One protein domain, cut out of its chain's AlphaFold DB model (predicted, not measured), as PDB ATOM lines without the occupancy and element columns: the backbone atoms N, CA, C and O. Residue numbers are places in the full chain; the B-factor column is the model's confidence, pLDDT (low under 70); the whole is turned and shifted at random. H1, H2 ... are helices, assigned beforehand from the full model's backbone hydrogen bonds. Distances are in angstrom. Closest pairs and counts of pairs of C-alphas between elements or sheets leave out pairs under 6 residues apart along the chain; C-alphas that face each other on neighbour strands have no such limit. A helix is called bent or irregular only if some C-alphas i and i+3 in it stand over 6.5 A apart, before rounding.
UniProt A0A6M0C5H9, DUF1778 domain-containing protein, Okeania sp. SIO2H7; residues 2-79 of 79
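Overview. This is residues 2 to 79 of the 79 residues of the protein "DUF1778 domain-containing protein" of Okeania sp. SIO2H7 (UniProt A0A6M0C5H9). One long helix, H1, makes a free-standing arm with a sharp kink near its far end, and beyond it two short helices, H2 and H3, are strung out on open links like beads on a thread. No helix touches another, and there is no common core. The printed part has 78 residues with three named helices in the order H1, H2, H3 and no named strand, and its class is all helix. It is extended, with a radius of gyration of the C-alphas of 21.7 A, and elongated, spanning 67 by 36 by 27 A.

Arrangement. Start at H1, residues 2 to 42, and look near residue 36, where it has a kink of 122 degrees. H1 is irregular there: C-alphas 35 and 38 are 9.6 A apart. Residues 2 to 28 of H1 stand free. Go on to H2, residues 50 to 61, which is apart from H1. Then find H3, residues 68 to 77, which is apart from both H1 and H2. Every backbone O i to N i+4 pair is within hydrogen-bond range in H2 and H3, against 32 of 37 in H1.

Along the chain. Find C-alpha 2 at (-9.850, -42.202, -58.541); from there H1 runs to C-alpha 42 at (-28.183, -34.471, -10.978), 51.6 A away. H2 measures 16.5 A from C-alpha 50 to C-alpha 61. H3 measures 14.6 A and ends with C-alpha 77 at (-1.216, -24.026, 3.618).

Size, cuts and confidence. The C-alphas of Leu 2 and Ser 79, the two farthest apart, are 69.1 A from each other. The printed part has no cut, and both links, H1 to H2 and H2 to H3, are short. Look in the B-factor column for a mean pLDDT of 70.9 over the printed part; 33 residues are under 70, among them residues 2 to 14, 36 to 48 and 77 to 79.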
ATOM      1  N   LEU A   2     -10.671 -42.193 -59.771       44.38
ATOM      2  CA  LEU A   2      -9.850 -42.202 -58.541       44.38
ATOM      3  C   LEU A   2     -10.285 -41.184 -57.468       44.38
ATOM      4  O   LEU A   2     -10.078 -41.441 -56.288       44.38
ATOM      5  N   SER A   3     -10.883 -40.050 -57.856       46.66
ATOM      6  CA  SER A   3     -11.373 -39.029 -56.915       46.66
ATOM      7  C   SER A   3     -12.616 -39.479 -56.143       46.66
ATOM      8  O   SER A   3     -12.609 -39.375 -54.923       46.66
ATOM      9  N   LEU A   4     -13.611 -40.073 -56.820       46.06
ATOM     10  CA  LEU A   4     -14.817 -40.621 -56.176       46.06
ATOM     11  C   LEU A   4     -14.467 -41.701 -55.143       46.06
ATOM     12  O   LEU A   4     -14.873 -41.615 -53.995       46.06
ATOM     13  N   VAL A   5     -13.604 -42.657 -55.510       49.19
ATOM     14  CA  VAL A   5     -13.174 -43.739 -54.599       49.19
ATOM     15  C   VAL A   5     -12.435 -43.196 -53.366       49.19
ATOM     16  O   VAL A   5     -12.415 -43.831 -52.313       49.19
ATOM     17  N   ARG A   6     -11.796 -42.024 -53.477       50.00
ATOM     18  CA  ARG A   6     -11.110 -41.367 -52.358       50.00
ATOM     19  C   ARG A   6     -12.094 -40.622 -51.455       50.00
ATOM     20  O   ARG A   6     -11.930 -40.671 -50.242       50.00
ATOM     21  N   GLU A   7     -13.103 -39.973 -52.030       53.91
ATOM     22  CA  GLU A   7     -14.179 -39.291 -51.299       53.91
ATOM     23  C   GLU A   7     -15.077 -40.276 -50.538       53.91
ATOM     24  O   GLU A   7     -15.378 -40.037 -49.366       53.91
ATOM     25  N   ASP A   8     -15.402 -41.420 -51.142       54.56
ATOM     26  CA  ASP A   8     -16.189 -42.482 -50.502       54.56
ATOM     27  C   ASP A   8     -15.457 -43.045 -49.275       54.56
ATOM     28  O   ASP A   8     -16.015 -43.107 -48.180       54.56
ATOM     29  N   LYS A   9     -14.151 -43.325 -49.407       56.97
ATOM     30  CA  LYS A   9     -13.305 -43.780 -48.290       56.97
ATOM     31  C   LYS A   9     -13.145 -42.732 -47.189       56.97
ATOM     32  O   LYS A   9     -13.094 -43.079 -46.014       56.97
ATOM     33  N   ILE A  10     -13.055 -41.446 -47.536       61.47
ATOM     34  CA  ILE A  10     -12.995 -40.359 -46.541       61.47
ATOM     35  C   ILE A  10     -14.320 -40.258 -45.777       61.47
ATOM     36  O   ILE A  10     -14.318 -39.982 -44.576       61.47
ATOM     37  N   THR A  11     -15.446 -40.486 -46.450       64.81
ATOM     38  CA  THR A  11     -16.782 -40.449 -45.845       64.81
ATOM     39  C   THR A  11     -16.992 -41.621 -44.890       64.81
ATOM     40  O   THR A  11     -17.448 -41.411 -43.767       64.81
ATOM     41  N   GLU A  12     -16.577 -42.821 -45.287       65.94
ATOM     42  CA  GLU A  12     -16.636 -44.035 -44.466       65.94
ATOM     43  C   GLU A  12     -15.771 -43.907 -43.202       65.94
ATOM     44  O   GLU A  12     -16.264 -44.084 -42.090       65.94
ATOM     45  N   VAL A  13     -14.525 -43.436 -43.336       69.50
ATOM     46  CA  VAL A  13     -13.629 -43.195 -42.188       69.50
ATOM     47  C   VAL A  13     -14.191 -42.132 -41.236       69.50
ATOM     48  O   VAL A  13     -14.095 -42.277 -40.018       69.50
ATOM     49  N   ARG A  14     -14.805 -41.060 -41.755       64.25
ATOM     50  CA  ARG A  14     -15.457 -40.038 -40.914       64.25
ATOM     51  C   ARG A  14     -16.672 -40.592 -40.176       64.25
ATOM     52  O   ARG A  14     -16.905 -40.202 -39.035       64.25
ATOM     53  N   PHE A  15     -17.446 -41.463 -40.817       73.06
ATOM     54  CA  PHE A  15     -18.591 -42.115 -40.192       73.06
ATOM     55  C   PHE A  15     -18.145 -43.062 -39.074       73.06
ATOM     56  O   PHE A  15     -18.642 -42.955 -37.956       73.06
ATOM     57  N   GLU A  16     -17.140 -43.903 -39.329       72.50
ATOM     58  CA  GLU A  16     -16.561 -44.780 -38.308       72.50
ATOM     59  C   GLU A  16     -15.989 -43.997 -37.122       72.50
ATOM     60  O   GLU A  16     -16.177 -44.393 -35.972       72.50
ATOM     61  N   LEU A  17     -15.304 -42.879 -37.381       70.62
ATOM     62  CA  LEU A  17     -14.763 -42.029 -36.322       70.62
ATOM     63  C   LEU A  17     -15.883 -41.428 -35.462       70.62
ATOM     64  O   LEU A  17     -15.780 -41.434 -34.241       70.62
ATOM     65  N   ARG A  18     -16.966 -40.949 -36.087       69.38
ATOM     66  CA  ARG A  18     -18.139 -40.420 -35.371       69.38
ATOM     67  C   ARG A  18     -18.812 -41.485 -34.514       69.38
ATOM     68  O   ARG A  18     -19.147 -41.203 -33.373       69.38
ATOM     69  N   LEU A  19     -18.961 -42.700 -35.039       74.62
ATOM     70  CA  LEU A  19     -19.547 -43.813 -34.295       74.62
ATOM     71  C   LEU A  19     -18.688 -44.185 -33.076       74.62
ATOM     72  O   LEU A  19     -19.211 -44.412 -31.992       74.62
ATOM     73  N   LYS A  20     -17.358 -44.198 -33.241       78.19
ATOM     74  CA  LYS A  20     -16.411 -44.444 -32.144       78.19
ATOM     75  C   LYS A  20     -16.444 -43.348 -31.083       78.19
ATOM     76  O   LYS A  20     -16.340 -43.670 -29.908       78.19
ATOM     77  N   LEU A  21     -16.580 -42.083 -31.486       77.50
ATOM     78  CA  LEU A  21     -16.713 -40.963 -30.551       77.50
ATOM     79  C   LEU A  21     -18.010 -41.059 -29.745       77.50
ATOM     80  O   LEU A  21     -17.951 -40.916 -28.534       77.50
ATOM     81  N   LEU A  22     -19.131 -41.391 -30.393       77.88
ATOM     82  CA  LEU A  22     -20.414 -41.591 -29.714       77.88
ATOM     83  C   LEU A  22     -20.338 -42.716 -28.668       77.88
ATOM     84  O   LEU A  22     -20.760 -42.537 -27.534       77.88
ATOM     85  N   LEU A  23     -19.730 -43.852 -29.027       76.94
ATOM     86  CA  LEU A  23     -19.516 -44.973 -28.101       76.94
ATOM     87  C   LEU A  23     -18.610 -44.601 -26.917       76.94
ATOM     88  O   LEU A  23     -18.792 -45.102 -25.813       76.94
ATOM     89  N   LEU A  24     -17.607 -43.752 -27.148       76.38
ATOM     90  CA  LEU A  24     -16.733 -43.240 -26.092       76.38
ATOM     91  C   LEU A  24     -17.480 -42.302 -25.143       76.38
ATOM     92  O   LEU A  24     -17.227 -42.346 -23.945       76.38
ATOM     93  N   GLU A  25     -18.379 -41.480 -25.674       74.50
ATOM     94  CA  GLU A  25     -19.216 -40.555 -24.906       74.50
ATOM     95  C   GLU A  25     -20.182 -41.330 -23.998       74.50
ATOM     96  O   GLU A  25     -20.159 -41.137 -22.785       74.50
ATOM     97  N   GLU A  26     -20.895 -42.324 -24.544       69.81
ATOM     98  CA  GLU A  26     -21.749 -43.229 -23.756       69.81
ATOM     99  C   GLU A  26     -20.954 -43.970 -22.668       69.81
ATOM    100  O   GLU A  26     -21.414 -44.104 -21.536       69.81
ATOM    101  N   TYR A  27     -19.734 -44.417 -22.977       73.75
ATOM    102  CA  TYR A  27     -18.889 -45.099 -21.999       73.75
ATOM    103  C   TYR A  27     -18.419 -44.172 -20.868       73.75
ATOM    104  O   TYR A  27     -18.304 -44.603 -19.720       73.75
ATOM    105  N   VAL A  28     -18.145 -42.900 -21.166       75.75
ATOM    106  CA  VAL A  28     -17.806 -41.896 -20.148       75.75
ATOM    107  C   VAL A  28     -19.007 -41.621 -19.244       75.75
ATOM    108  O   VAL A  28     -18.829 -41.584 -18.029       75.75
ATOM    109  N   ASP A  29     -20.211 -41.522 -19.807       70.31
ATOM    110  CA  ASP A  29     -21.448 -41.346 -19.039       70.31
ATOM    111  C   ASP A  29     -21.732 -42.554 -18.131       70.31
ATOM    112  O   ASP A  29     -22.096 -42.397 -16.962       70.31
ATOM    113  N   GLU A  30     -21.512 -43.778 -18.626       72.69
ATOM    114  CA  GLU A  30     -21.616 -44.998 -17.818       72.69
ATOM    115  C   GLU A  30     -20.592 -45.020 -16.678       72.69
ATOM    116  O   GLU A  30     -20.934 -45.359 -15.542       72.69
ATOM    117  N   LEU A  31     -19.338 -44.646 -16.951       72.56
ATOM    118  CA  LEU A  31     -18.300 -44.563 -15.923       72.56
ATOM    119  C   LEU A  31     -18.624 -43.499 -14.870       72.56
ATOM    120  O   LEU A  31     -18.426 -43.754 -13.680       72.56
ATOM    121  N   ASP A  32     -19.151 -42.345 -15.278       64.75
ATOM    122  CA  ASP A  32     -19.578 -41.295 -14.353       64.75
ATOM    123  C   ASP A  32     -20.739 -41.775 -13.469       64.75
ATOM    124  O   ASP A  32     -20.701 -41.625 -12.245       64.75
ATOM    125  N   ALA A  33     -21.715 -42.476 -14.053       68.19
ATOM    126  CA  ALA A  33     -22.814 -43.101 -13.320       68.19
ATOM    127  C   ALA A  33     -22.343 -44.200 -12.347       68.19
ATOM    128  O   ALA A  33     -22.902 -44.336 -11.255       68.19
ATOM    129  N   ILE A  34     -21.307 -44.972 -12.698       73.75
ATOM    130  CA  ILE A  34     -20.714 -45.998 -11.823       73.75
ATOM    131  C   ILE A  34     -19.975 -45.359 -10.640       73.75
ATOM    132  O   ILE A  34     -20.082 -45.854  -9.517       73.75
ATOM    133  N   ILE A  35     -19.226 -44.278 -10.873       71.06
ATOM    134  CA  ILE A  35     -18.415 -43.615  -9.841       71.06
ATOM    135  C   ILE A  35     -19.291 -42.775  -8.903       71.06
ATOM    136  O   ILE A  35     -19.111 -42.825  -7.686       71.06
ATOM    137  N   ASN A  36     -20.253 -42.032  -9.452       67.50
ATOM    138  CA  ASN A  36     -21.038 -41.039  -8.715       67.50
ATOM    139  C   ASN A  36     -22.464 -41.508  -8.360       67.50
ATOM    140  O   ASN A  36     -23.182 -40.825  -7.624       67.50
ATOM    141  N   GLY A  37     -22.887 -42.688  -8.825       64.56
ATOM    142  CA  GLY A  37     -24.201 -43.257  -8.525       64.56
ATOM    143  C   GLY A  37     -25.363 -42.377  -9.022       64.56
ATOM    144  O   GLY A  37     -25.208 -41.610  -9.970       64.56
ATOM    145  N   PRO A  38     -26.547 -42.417  -8.378       58.09
ATOM    146  CA  PRO A  38     -27.719 -41.631  -8.788       58.09
ATOM    147  C   PRO A  38     -27.514 -40.105  -8.797       58.09
ATOM    148  O   PRO A  38     -28.334 -39.391  -9.370       58.09
ATOM    149  N   ALA A  39     -26.445 -39.599  -8.166       58.50
ATOM    150  CA  ALA A  39     -26.081 -38.184  -8.190       58.50
ATOM    151  C   ALA A  39     -25.498 -37.737  -9.545       58.50
ATOM    152  O   ALA A  39     -25.553 -36.548  -9.849       58.50
ATOM    153  N   ALA A  40     -25.021 -38.669 -10.382       53.50
ATOM    154  CA  ALA A  40     -24.562 -38.384 -11.745       53.50
ATOM    155  C   ALA A  40     -25.679 -37.772 -12.616       53.50
ATOM    156  O   ALA A  40     -25.449 -36.803 -13.328       53.50
ATOM    157  N   PHE A  41     -26.929 -38.227 -12.458       53.50
ATOM    158  CA  PHE A  41     -28.097 -37.663 -13.158       53.50
ATOM    159  C   PHE A  41     -28.517 -36.266 -12.661       53.50
ATOM    160  O   PHE A  41     -29.393 -35.636 -13.253       53.50
ATOM    161  N   GLY A  42     -27.945 -35.799 -11.545       51.97
ATOM    162  CA  GLY A  42     -28.183 -34.471 -10.978       51.97
ATOM    163  C   GLY A  42     -27.164 -33.425 -11.430       51.97
ATOM    164  O   GLY A  42     -27.424 -32.228 -11.289       51.97
ATOM    165  N   HIS A  43     -26.032 -33.849 -11.996       52.28
ATOM    166  CA  HIS A  43     -25.127 -32.939 -12.676       52.28
ATOM    167  C   HIS A  43     -25.771 -32.561 -14.006       52.28
ATOM    168  O   HIS A  43     -25.692 -33.285 -14.993       52.28
ATOM    169  N   GLN A  44     -26.443 -31.407 -14.034       56.47
ATOM    170  CA  GLN A  44     -26.669 -30.738 -15.307       56.47
ATOM    171  C   GLN A  44     -25.304 -30.614 -15.971       56.47
ATOM    172  O   GLN A  44     -24.431 -29.916 -15.451       56.47
ATOM    173  N   ILE A  45     -25.127 -31.300 -17.101       59.53
ATOM    174  CA  ILE A  45     -24.075 -30.961 -18.050       59.53
ATOM    175  C   ILE A  45     -24.219 -29.456 -18.242       59.53
ATOM    176  O   ILE A  45     -25.257 -28.984 -18.718       59.53
ATOM    177  N   LEU A  46     -23.237 -28.695 -17.753       58.22
ATOM    178  CA  LEU A  46     -23.220 -27.254 -17.921       58.22
ATOM    179  C   LEU A  46     -23.087 -27.023 -19.422       58.22
ATOM    180  O   LEU A  46     -21.989 -27.050 -19.972       58.22
ATOM    181  N   HIS A  47     -24.222 -26.850 -20.096       60.06
ATOM    182  CA  HIS A  47     -24.242 -26.358 -21.457       60.06
ATOM    183  C   HIS A  47     -23.737 -24.926 -21.400       60.06
ATOM    184  O   HIS A  47     -24.481 -23.991 -21.099       60.06
ATOM    185  N   LEU A  48     -22.435 -24.781 -21.628       58.56
ATOM    186  CA  LEU A  48     -21.809 -23.491 -21.820       58.56
ATOM    187  C   LEU A  48     -22.499 -22.839 -23.013       58.56
ATOM    188  O   LEU A  48     -22.567 -23.425 -24.095       58.56
ATOM    189  N   SER A  49     -23.035 -21.639 -22.811       73.88
ATOM    190  CA  SER A  49     -23.419 -20.823 -23.957       73.88
ATOM    191  C   SER A  49     -22.163 -20.488 -24.766       73.88
ATOM    192  O   SER A  49     -21.063 -20.469 -24.209       73.88
ATOM    193  N   ASP A  50     -22.307 -20.173 -26.056       73.81
ATOM    194  CA  ASP A  50     -21.165 -19.790 -26.908       73.81
ATOM    195  C   ASP A  50     -20.315 -18.682 -26.254       73.81
ATOM    196  O   ASP A  50     -19.087 -18.728 -26.266       73.81
ATOM    197  N   ARG A  51     -20.979 -17.739 -25.571       75.56
ATOM    198  CA  ARG A  51     -20.344 -16.658 -24.806       75.56
ATOM    199  C   ARG A  51     -19.519 -17.164 -23.621       75.56
ATOM    200  O   ARG A  51     -18.449 -16.628 -23.345       75.56
ATOM    201  N   ASP A  52     -20.026 -18.150 -22.887       73.44
ATOM    202  CA  ASP A  52     -19.303 -18.702 -21.740       73.44
ATOM    203  C   ASP A  52     -18.101 -19.525 -22.229       73.44
ATOM    204  O   ASP A  52     -17.028 -19.452 -21.634       73.44
ATOM    205  N   GLY A  53     -18.237 -20.215 -23.368       74.44
ATOM    206  CA  GLY A  53     -17.130 -20.885 -24.054       74.44
ATOM    207  C   GLY A  53     -16.007 -19.927 -24.466       74.44
ATOM    208  O   GLY A  53     -14.844 -20.186 -24.161       74.44
ATOM    209  N   GLU A  54     -16.339 -18.791 -25.089       80.94
ATOM    210  CA  GLU A  54     -15.360 -17.749 -25.442       80.94
ATOM    211  C   GLU A  54     -14.644 -17.180 -24.211       80.94
ATOM    212  O   GLU A  54     -13.428 -16.988 -24.230       80.94
ATOM    213  N   PHE A  55     -15.382 -16.950 -23.120       81.38
ATOM    214  CA  PHE A  55     -14.803 -16.494 -21.858       81.38
ATOM    215  C   PHE A  55     -13.800 -17.505 -21.293       81.38
ATOM    216  O   PHE A  55     -12.689 -17.127 -20.926       81.38
ATOM    217  N   PHE A  56     -14.157 -18.792 -21.251       79.69
ATOM    218  CA  PHE A  56     -13.235 -19.833 -20.794       79.69
ATOM    219  C   PHE A  56     -11.998 -19.934 -21.685       79.69
ATOM    220  O   PHE A  56     -10.893 -20.079 -21.163       79.69
ATOM    221  N   GLN A  57     -12.160 -19.812 -23.003       82.19
ATOM    222  CA  GLN A  57     -11.033 -19.827 -23.931       82.19
ATOM    223  C   GLN A  57     -10.075 -18.653 -23.670       82.19
ATOM    224  O   GLN A  57      -8.869 -18.873 -23.572       82.19
ATOM    225  N   ASP A  58     -10.585 -17.433 -23.463       87.06
ATOM    226  CA  ASP A  58      -9.741 -16.271 -23.140       87.06
ATOM    227  C   ASP A  58      -9.033 -16.425 -21.785       87.06
ATOM    228  O   ASP A  58      -7.859 -16.077 -21.665       87.06
ATOM    229  N   VAL A  59      -9.695 -17.014 -20.781       88.56
ATOM    230  CA  VAL A  59      -9.074 -17.325 -19.481       88.56
ATOM    231  C   VAL A  59      -7.967 -18.375 -19.618       88.56
ATOM    232  O   VAL A  59      -6.942 -18.266 -18.949       88.56
ATOM    233  N   MET A  60      -8.136 -19.379 -20.480       84.38
ATOM    234  CA  MET A  60      -7.115 -20.403 -20.727       84.38
ATOM    235  C   MET A  60      -5.919 -19.848 -21.507       84.38
ATOM    236  O   MET A  60      -4.773 -20.153 -21.174       84.38
ATOM    237  N   ASP A  61      -6.173 -19.001 -22.506       90.62
ATOM    238  CA  ASP A  61      -5.127 -18.354 -23.302       90.62
ATOM    239  C   ASP A  61      -4.394 -17.261 -22.500       90.62
ATOM    240  O   ASP A  61      -3.203 -17.010 -22.714       90.62
ATOM    241  N   LYS A  62      -5.090 -16.607 -21.560       88.88
ATOM    242  CA  LYS A  62      -4.560 -15.557 -20.681       88.88
ATOM    243  C   LYS A  62      -5.004 -15.780 -19.231       88.88
ATOM    244  O   LYS A  62      -5.902 -15.085 -18.746       88.88
ATOM    245  N   PRO A  63      -4.339 -16.689 -18.497       87.44
ATOM    246  CA  PRO A  63      -4.709 -16.973 -17.120       87.44
ATOM    247  C   PRO A  63      -4.589 -15.708 -16.260       87.44
ATOM    248  O   PRO A  63      -3.537 -15.050 -16.267       87.44
ATOM    249  N   PRO A  64      -5.642 -15.337 -15.509       85.81
ATOM    250  CA  PRO A  64      -5.593 -14.179 -14.640       85.81
ATOM    251  C   PRO A  64      -4.585 -14.415 -13.517       85.81
ATOM    252  O   PRO A  64      -4.390 -15.535 -13.036       85.81
ATOM    253  N   LYS A  65      -3.947 -13.335 -13.064       88.94
ATOM    254  CA  LYS A  65      -3.095 -13.412 -11.878       88.94
ATOM    255  C   LYS A  65      -3.965 -13.747 -10.660       88.94
ATOM    256  O   LYS A  65      -5.031 -13.144 -10.512       88.94
ATOM    257  N   PRO A  66      -3.511 -14.650  -9.775       87.56
ATOM    258  CA  PRO A  66      -4.148 -14.871  -8.485       87.56
ATOM    259  C   PRO A  66      -4.338 -13.550  -7.738       87.56
ATOM    260  O   PRO A  66      -3.440 -12.706  -7.738       87.56
ATOM    261  N   ASN A  67      -5.496 -13.371  -7.107       89.94
ATOM    262  CA  ASN A  67      -5.724 -12.213  -6.250       89.94
ATOM    263  C   ASN A  67      -4.995 -12.374  -4.903       89.94
ATOM    264  O   ASN A  67      -4.569 -13.470  -4.531       89.94
ATOM    265  N   GLU A  68      -4.845 -11.270  -4.169       90.06
ATOM    266  CA  GLU A  68      -4.088 -11.232  -2.909       90.06
ATOM    267  C   GLU A  68      -4.648 -12.208  -1.865       90.06
ATOM    268  O   GLU A  68      -3.876 -12.926  -1.233       90.06
ATOM    269  N   SER A  69      -5.975 -12.332  -1.769       87.56
ATOM    270  CA  SER A  69      -6.634 -13.265  -0.847       87.56
ATOM    271  C   SER A  69      -6.306 -14.730  -1.146       87.56
ATOM    272  O   SER A  69      -6.074 -15.513  -0.228       87.56
ATOM    273  N   LEU A  70      -6.250 -15.118  -2.425       85.62
ATOM    274  CA  LEU A  70      -5.870 -16.476  -2.819       85.62
ATOM    275  C   LEU A  70      -4.390 -16.735  -2.505       85.62
ATOM    276  O   LEU A  70      -4.032 -17.816  -2.047       85.62
ATOM    277  N   ILE A  71      -3.528 -15.734  -2.705       88.06
ATOM    278  CA  ILE A  71      -2.101 -15.828  -2.374       88.06
ATOM    279  C   ILE A  71      -1.899 -16.015  -0.863       88.06
ATOM    280  O   ILE A  71      -1.064 -16.823  -0.465       88.06
ATOM    281  N   GLU A  72      -2.633 -15.282  -0.025       88.25
ATOM    282  CA  GLU A  72      -2.577 -15.430   1.436       88.25
ATOM    283  C   GLU A  72      -3.044 -16.814   1.891       88.25
ATOM    284  O   GLU A  72      -2.320 -17.469   2.640       88.25
ATOM    285  N   LEU A  73      -4.160 -17.312   1.348       85.25
ATOM    286  CA  LEU A  73      -4.657 -18.661   1.635       85.25
ATOM    287  C   LEU A  73      -3.581 -19.728   1.365       85.25
ATOM    288  O   LEU A  73      -3.317 -20.586   2.202       85.25
ATOM    289  N   PHE A  74      -2.910 -19.665   0.213       83.88
ATOM    290  CA  PHE A  74      -1.880 -20.650  -0.132       83.88
ATOM    291  C   PHE A  74      -0.572 -20.487   0.657       83.88
ATOM    292  O   PHE A  74       0.184 -21.453   0.767       83.88
ATOM    293  N   LYS A  75      -0.300 -19.314   1.242       80.12
ATOM    294  CA  LYS A  75       0.818 -19.139   2.185       80.12
ATOM    295  C   LYS A  75       0.545 -19.842   3.514       80.12
ATOM    296  O   LYS A  75       1.463 -20.447   4.064       80.12
ATOM    297  N   GLU A  76      -0.696 -19.810   3.996       72.38
ATOM    298  CA  GLU A  76      -1.093 -20.513   5.223       72.38
ATOM    299  C   GLU A  76      -1.002 -22.038   5.071       72.38
ATOM    300  O   GLU A  76      -0.562 -22.716   5.992       72.38
ATOM    301  N   PHE A  77      -1.329 -22.585   3.894       69.94
ATOM    302  CA  PHE A  77      -1.216 -24.026   3.618       69.94
ATOM    303  C   PHE A  77       0.221 -24.527   3.392       69.94
ATOM    304  O   PHE A  77       0.459 -25.732   3.456       69.94
ATOM    305  N   GLY A  78       1.165 -23.635   3.085       61.44
ATOM    306  CA  GLY A  78       2.573 -23.975   2.841       61.44
ATOM    307  C   GLY A  78       3.487 -23.886   4.070       61.44
ATOM    308  O   GLY A  78       4.697 -24.049   3.909       61.44
ATOM    309  N   SER A  79       2.929 -23.584   5.250       51.75
ATOM    310  CA  SER A  79       3.629 -23.467   6.544       51.75
ATOM    311  C   SER A  79       3.542 -24.762   7.348       51.75
ATOM    312  O   SER A  79       4.536 -25.089   8.033       51.75
TER     313      SER A  79